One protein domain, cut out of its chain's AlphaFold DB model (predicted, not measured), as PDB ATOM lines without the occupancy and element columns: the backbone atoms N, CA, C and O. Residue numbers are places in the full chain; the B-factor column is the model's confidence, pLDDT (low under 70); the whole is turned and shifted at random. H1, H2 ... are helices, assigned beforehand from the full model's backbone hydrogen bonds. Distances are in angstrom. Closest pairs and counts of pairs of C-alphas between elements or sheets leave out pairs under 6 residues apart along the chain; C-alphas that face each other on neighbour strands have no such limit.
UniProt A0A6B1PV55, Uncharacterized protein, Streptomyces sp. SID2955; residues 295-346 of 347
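This is residues 295 to 346 of the 347 residues of an uncharacterized protein of Streptomyces sp. SID2955 (UniProt A0A6B1PV55). H2 and H3, the longest helices, make a V with its corner at their link; short H1 bridges its open side, and short H4 packs on H1 and H3. The printed part has 52 residues with helices H1, H2, H3, H4 in chain order and no named strand: all helix, mostly crossed. It is compact, with a radius of gyration of the C-alphas of 10.8 A and spans of 27 by 24 by 14 A.

Find C-alpha 306 at (59.528, 118.877, 97.966); H2 runs to 318, 18.2 A. H3 is residues 322 to 334, 18.2 A. H1 is 295 to 301, 10.0 A; H4 is 340 to 346, 10.3 A, ending at (68.056, 118.503, 92.681).

Start at H1, the hub. It touches residues 308 to 313 of H2 alone, closest C-alphas Thr 301 and Ala 309, 4.9 A, in a helical hairpin. It touches residues 329 to 333 of H3 alone, about perpendicular at 84 degrees, closest C-alphas Asp 295 and Ala 332, 4.8 A. H4 only just touches H1, with 3 pairs of C-alphas within 8 A, closest Leu 298 and Arg 343, 6.0 A. H2 and H4 are apart. Every O i to N i+4 pair is within hydrogen-bond range in H1, H2 and H3; in H4, 2 of 3.

The printed part has no cut, and its links are tight. Residues 335, 339 and 345 to 346 have pLDDT under 70.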
ATOM      1  N   ASP A 295      66.779 105.983  88.104       88.19
ATOM      2  CA  ASP A 295      66.679 106.937  86.997       88.19
ATOM      3  C   ASP A 295      65.255 107.479  86.843       88.19
ATOM      4  O   ASP A 295      65.058 108.693  86.888       88.19
ATOM      5  N   ALA A 296      64.266 106.586  86.773       90.50
ATOM      6  CA  ALA A 296      62.854 106.954  86.705       90.50
ATOM      7  C   ALA A 296      62.387 107.690  87.971       90.50
ATOM      8  O   ALA A 296      61.637 108.658  87.872       90.50
ATOM      9  N   LEU A 297      62.869 107.278  89.152       91.12
ATOM     10  CA  LEU A 297      62.604 107.980  90.409       91.12
ATOM     11  C   LEU A 297      63.101 109.431  90.348       91.12
ATOM     12  O   LEU A 297      62.344 110.353  90.645       91.12
ATOM     13  N   LEU A 298      64.367 109.641  89.973       88.88
ATOM     14  CA  LEU A 298      64.968 110.976  89.947       88.88
ATOM     15  C   LEU A 298      64.361 111.867  88.856       88.88
ATOM     16  O   LEU A 298      64.227 113.067  89.075       88.88
ATOM     17  N   ASP A 299      63.978 111.306  87.706       85.94
ATOM     18  CA  ASP A 299      63.306 112.065  86.646       85.94
ATOM     19  C   ASP A 299      61.882 112.464  87.043       85.94
ATOM     20  O   ASP A 299      61.499 113.622  86.872       85.94
ATOM     21  N   GLY A 300      61.109 111.526  87.600       86.25
ATOM     22  CA  GLY A 300      59.730 111.775  88.019       86.25
ATOM     23  C   GLY A 300      59.653 112.751  89.190       86.25
ATOM     24  O   GLY A 300      58.964 113.769  89.114       86.25
ATOM     25  N   THR A 301      60.440 112.517  90.246       87.69
ATOM     26  CA  THR A 301      60.426 113.382  91.440       87.69
ATOM     27  C   THR A 301      60.950 114.790  91.182       87.69
ATOM     28  O   THR A 301      60.641 115.700  91.947       87.69
ATOM     29  N   ALA A 302      61.692 115.022  90.096       83.25
ATOM     30  CA  ALA A 302      62.171 116.361  89.777       83.25
ATOM     31  C   ALA A 302      61.061 117.338  89.355       83.25
ATOM     32  O   ALA A 302      61.282 118.552  89.396       83.25
ATOM     33  N   ARG A 303      59.886 116.821  88.968       79.50
ATOM     34  CA  ARG A 303      58.677 117.615  88.697       79.50
ATOM     35  C   ARG A 303      57.770 117.746  89.918       79.50
ATOM     36  O   ARG A 303      56.852 118.555  89.909       79.50
ATOM     37  N   PHE A 304      58.024 116.965  90.965       84.31
ATOM     38  CA  PHE A 304      57.224 116.989  92.179       84.31
ATOM     39  C   PHE A 304      57.639 118.144  93.085       84.31
ATOM     40  O   PHE A 304      58.781 118.612  93.091       84.31
ATOM     41  N   GLY A 305      56.695 118.561  93.918       81.38
ATOM     42  CA  GLY A 305      57.002 119.380  95.071       81.38
ATOM     43  C   GLY A 305      57.891 118.648  96.098       81.38
ATOM     44  O   GLY A 305      58.041 117.423  96.067       81.38
ATOM     45  N   ARG A 306      58.513 119.393  97.020       82.38
ATOM     46  CA  ARG A 306      59.528 118.877  97.966       82.38
ATOM     47  C   ARG A 306      59.008 117.765  98.876       82.38
ATOM     48  O   ARG A 306      59.708 116.787  99.130       82.38
ATOM     49  N   THR A 307      57.812 117.937  99.410       83.81
ATOM     50  CA  THR A 307      57.157 117.030 100.352       83.81
ATOM     51  C   THR A 307      56.731 115.744  99.651       83.81
ATOM     52  O   THR A 307      56.875 114.661 100.219       83.81
ATOM     53  N   ALA A 308      56.241 115.840  98.415       86.31
ATOM     54  CA  ALA A 308      55.911 114.672  97.604       86.31
ATOM     55  C   ALA A 308      57.162 113.908  97.144       86.31
ATOM     56  O   ALA A 308      57.245 112.701  97.354       86.31
ATOM     57  N   ALA A 309      58.171 114.608  96.618       87.94
ATOM     58  CA  ALA A 309      59.445 114.011  96.214       87.94
ATOM     59  C   ALA A 309      60.126 113.261  97.372       87.94
ATOM     60  O   ALA A 309      60.657 112.161  97.193       87.94
ATOM     61  N   ARG A 310      60.081 113.837  98.581       89.00
ATOM     62  CA  ARG A 310      60.598 113.193  99.792       89.00
ATOM     63  C   ARG A 310      59.833 111.916 100.128       89.00
ATOM     64  O   ARG A 310      60.473 110.892 100.350       89.00
ATOM     65  N   ALA A 311      58.501 111.977 100.161       89.75
ATOM     66  CA  ALA A 311      57.667 110.818 100.471       89.75
ATOM     67  C   ALA A 311      57.890 109.678  99.461       89.75
ATOM     68  O   ALA A 311      58.089 108.536  99.866       89.75
ATOM     69  N   GLU A 312      57.961 109.999  98.165       92.06
ATOM     70  CA  GLU A 312      58.270 109.037  97.101       92.06
ATOM     71  C   GLU A 312      59.629 108.360  97.325       92.06
ATOM     72  O   GLU A 312      59.754 107.135  97.291       92.06
ATOM     73  N   THR A 313      60.657 109.162  97.616       91.75
ATOM     74  CA  THR A 313      62.020 108.667  97.843       91.75
ATOM     75  C   THR A 313      62.093 107.777  99.085       91.75
ATOM     76  O   THR A 313      62.734 106.728  99.052       91.75
ATOM     77  N   GLU A 314      61.424 108.157 100.178       92.94
ATOM     78  CA  GLU A 314      61.353 107.355 101.406       92.94
ATOM     79  C   GLU A 314      60.674 105.997 101.150       92.94
ATOM     80  O   GLU A 314      61.193 104.965 101.584       92.94
ATOM     81  N   GLN A 315      59.580 105.964 100.378       93.06
ATOM     82  CA  GLN A 315      58.912 104.715  99.993       93.06
ATOM     83  C   GLN A 315      59.780 103.836  99.081       93.06
ATOM     84  O   GLN A 315      59.877 102.623  99.297       93.06
ATOM     85  N   TRP A 316      60.452 104.433  98.091       95.56
ATOM     86  CA  TRP A 316      61.357 103.722  97.186       95.56
ATOM     87  C   TRP A 316      62.546 103.096  97.930       95.56
ATOM     88  O   TRP A 316      62.908 101.941  97.670       95.56
ATOM     89  N   LEU A 317      63.122 103.830  98.890       94.88
ATOM     90  CA  LEU A 317      64.209 103.358  99.751       94.88
ATOM     91  C   LEU A 317      63.751 102.247 100.700       94.88
ATOM     92  O   LEU A 317      64.479 101.275 100.886       94.88
ATOM     93  N   GLY A 318      62.546 102.351 101.268       94.06
ATOM     94  CA  GLY A 318      62.011 101.380 102.229       94.06
ATOM     95  C   GLY A 318      61.877  99.949 101.689       94.06
ATOM     96  O   GLY A 318      61.818  99.003 102.472       94.06
ATOM     97  N   ARG A 319      61.869  99.772 100.361       92.06
ATOM     98  CA  ARG A 319      61.774  98.467  99.681       92.06
ATOM     99  C   ARG A 319      63.119  97.893  99.228       92.06
ATOM    100  O   ARG A 319      63.145  96.823  98.620       92.06
ATOM    101  N   ARG A 320      64.235  98.586  99.477       92.75
ATOM    102  CA  ARG A 320      65.560  98.228  98.940       92.75
ATOM    103  C   ARG A 320      66.619  98.137 100.031       92.75
ATOM    104  O   ARG A 320      66.559  98.807 101.056       92.75
ATOM    105  N   ASP A 321      67.638  97.316  99.777       94.94
ATOM    106  CA  ASP A 321      68.852  97.307 100.593       94.94
ATOM    107  C   ASP A 321      69.567  98.675 100.493       94.94
ATOM    108  O   ASP A 321      69.826  99.131  99.372       94.94
ATOM    109  N   PRO A 322      69.937  99.322 101.619       93.81
ATOM    110  CA  PRO A 322      70.489 100.678 101.609       93.81
ATOM    111  C   PRO A 322      71.730 100.862 100.727       93.81
ATOM    112  O   PRO A 322      71.873 101.886 100.057       93.81
ATOM    113  N   LEU A 323      72.643  99.884 100.704       93.88
ATOM    114  CA  LEU A 323      73.879  99.988  99.926       93.88
ATOM    115  C   LEU A 323      73.607  99.862  98.423       93.88
ATOM    116  O   LEU A 323      74.233 100.550  97.615       93.88
ATOM    117  N   THR A 324      72.682  98.981  98.052       92.94
ATOM    118  CA  THR A 324      72.230  98.808  96.669       92.94
ATOM    119  C   THR A 324      71.519 100.065  96.174       92.94
ATOM    120  O   THR A 324      71.919 100.632  95.157       92.94
ATOM    121  N   ALA A 325      70.577 100.581  96.962       92.19
ATOM    122  CA  ALA A 325      69.843 101.805  96.667       92.19
ATOM    123  C   ALA A 325      70.773 103.017  96.470       92.19
ATOM    124  O   ALA A 325      70.660 103.745  95.484       92.19
ATOM    125  N   ALA A 326      71.761 103.198  97.357       92.50
ATOM    126  CA  ALA A 326      72.738 104.279  97.236       92.50
ATOM    127  C   ALA A 326      73.573 104.180  95.945       92.50
ATOM    128  O   ALA A 326      73.867 105.198  95.316       92.50
ATOM    129  N   ARG A 327      73.955 102.966  95.524       92.12
ATOM    130  CA  ARG A 327      74.691 102.759  94.264       92.12
ATOM    131  C   ARG A 327      73.841 103.102  93.048       92.12
ATOM    132  O   ARG A 327      74.353 103.748  92.137       92.12
ATOM    133  N   GLU A 328      72.580 102.683  93.040       91.69
ATOM    134  CA  GLU A 328      71.640 102.975  91.956       91.69
ATOM    135  C   GLU A 328      71.394 104.481  91.823       91.69
ATOM    136  O   GLU A 328      71.539 105.022  90.728       91.69
ATOM    137  N   LEU A 329      71.147 105.181  92.936       90.69
ATOM    138  CA  LEU A 329      70.966 106.637  92.952       90.69
ATOM    139  C   LEU A 329      72.208 107.381  92.447       90.69
ATOM    140  O   LEU A 329      72.098 108.271  91.606       90.69
ATOM    141  N   LEU A 330      73.407 106.998  92.898       88.56
ATOM    142  CA  LEU A 330      74.656 107.609  92.427       88.56
ATOM    143  C   LEU A 330      74.902 107.358  90.932       88.56
ATOM    144  O   LEU A 330      75.411 108.238  90.233       88.56
ATOM    145  N   ALA A 331      74.563 106.165  90.436       87.81
ATOM    146  CA  ALA A 331      74.666 105.840  89.018       87.81
ATOM    147  C   ALA A 331      73.673 106.668  88.184       87.81
ATOM    148  O   ALA A 331      74.075 107.262  87.182       87.81
ATOM    149  N   ALA A 332      72.423 106.770  88.637       86.50
ATOM    150  CA  ALA A 332      71.361 107.528  87.983       86.50
ATOM    151  C   ALA A 332      71.629 109.044  87.974       86.50
ATOM    152  O   ALA A 332      71.482 109.690  86.933       86.50
ATOM    153  N   ALA A 333      72.105 109.610  89.087       82.06
ATOM    154  CA  ALA A 333      72.484 111.021  89.189       82.06
ATOM    155  C   ALA A 333      73.707 111.368  88.319       82.06
ATOM    156  O   ALA A 333      73.821 112.475  87.781       82.06
ATOM    157  N   ARG A 334      74.639 110.417  88.137       79.94
ATOM    158  CA  ARG A 334      75.792 110.609  87.247       79.94
ATOM    159  C   ARG A 334      75.398 110.653  85.774       79.94
ATOM    160  O   ARG A 334      76.148 111.300  85.053       79.94
ATOM    161  N   GLY A 335      74.308 109.986  85.373       67.00
ATOM    162  CA  GLY A 335      73.836 109.700  84.006       67.00
ATOM    163  C   GLY A 335      74.411 110.530  82.843       67.00
ATOM    164  O   GLY A 335      74.697 111.721  82.956       67.00
ATOM    165  N   ALA A 336      74.588 109.898  81.683       71.75
ATOM    166  CA  ALA A 336      74.970 110.588  80.442       71.75
ATOM    167  C   ALA A 336      73.764 110.874  79.526       71.75
ATOM    168  O   ALA A 336      73.941 111.326  78.397       71.75
ATOM    169  N   ASP A 337      72.556 110.566  79.996       74.25
ATOM    170  CA  ASP A 337      71.302 110.773  79.284       74.25
ATOM    171  C   ASP A 337      70.789 112.221  79.408       74.25
ATOM    172  O   ASP A 337      71.324 113.036  80.165       74.25
ATOM    173  N   ALA A 338      69.744 112.545  78.643       71.31
ATOM    174  CA  ALA A 338      69.205 113.899  78.549       71.31
ATOM    175  C   ALA A 338      68.626 114.436  79.875       71.31
ATOM    176  O   ALA A 338      68.608 115.652  80.061       71.31
ATOM    177  N   GLY A 339      68.197 113.567  80.804       67.31
ATOM    178  CA  GLY A 339      67.657 113.963  82.113       67.31
ATOM    179  C   GLY A 339      68.736 114.278  83.155       67.31
ATOM    180  O   GLY A 339      68.487 114.977  84.141       67.31
ATOM    181  N   ALA A 340      69.976 113.841  82.926       70.56
ATOM    182  CA  ALA A 340      71.049 113.931  83.910       70.56
ATOM    183  C   ALA A 340      71.380 115.346  84.438       70.56
ATOM    184  O   ALA A 340      71.669 115.462  85.632       70.56
ATOM    185  N   PRO A 341      71.347 116.438  83.642       74.56
ATOM    186  CA  PRO A 341      71.578 117.784  84.170       74.56
ATOM    187  C   PRO A 341      70.548 118.196  85.228       74.56
ATOM    188  O   PRO A 341      70.907 118.804  86.235       74.56
ATOM    189  N   LEU A 342      69.282 117.827  85.022       70.88
ATOM    190  CA  LEU A 342      68.173 118.175  85.905       70.88
ATOM    191  C   LEU A 342      68.241 117.374  87.215       70.88
ATOM    192  O   LEU A 342      68.113 117.959  88.291       70.88
ATOM    193  N   ARG A 343      68.583 116.077  87.139       74.12
ATOM    194  CA  ARG A 343      68.833 115.229  88.320       74.12
ATOM    195  C   ARG A 343      69.932 115.807  89.222       74.12
ATOM    196  O   ARG A 343      69.775 115.841  90.438       74.12
ATOM    197  N   ARG A 344      71.030 116.315  88.643       71.94
ATOM    198  CA  ARG A 344      72.163 116.893  89.399       71.94
ATOM    199  C   ARG A 344      71.852 118.220  90.088       71.94
ATOM    200  O   ARG A 344      72.529 118.548  91.051       71.94
ATOM    201  N   LEU A 345      70.886 118.994  89.594       69.00
ATOM    202  CA  LEU A 345      70.473 120.253  90.231       69.00
ATOM    203  C   LEU A 345      69.614 120.031  91.483       69.00
ATOM    204  O   LEU A 345      69.449 120.954  92.278       69.00
ATOM    205  N   ARG A 346      69.026 118.838  91.628       65.31
ATOM    206  CA  ARG A 346      68.056 118.503  92.681       65.31
ATOM    207  C   ARG A 346      68.589 117.514  93.730       65.31
ATOM    208  O   ARG A 346      67.943 117.377  94.764       65.31
TER     209      ARG A 346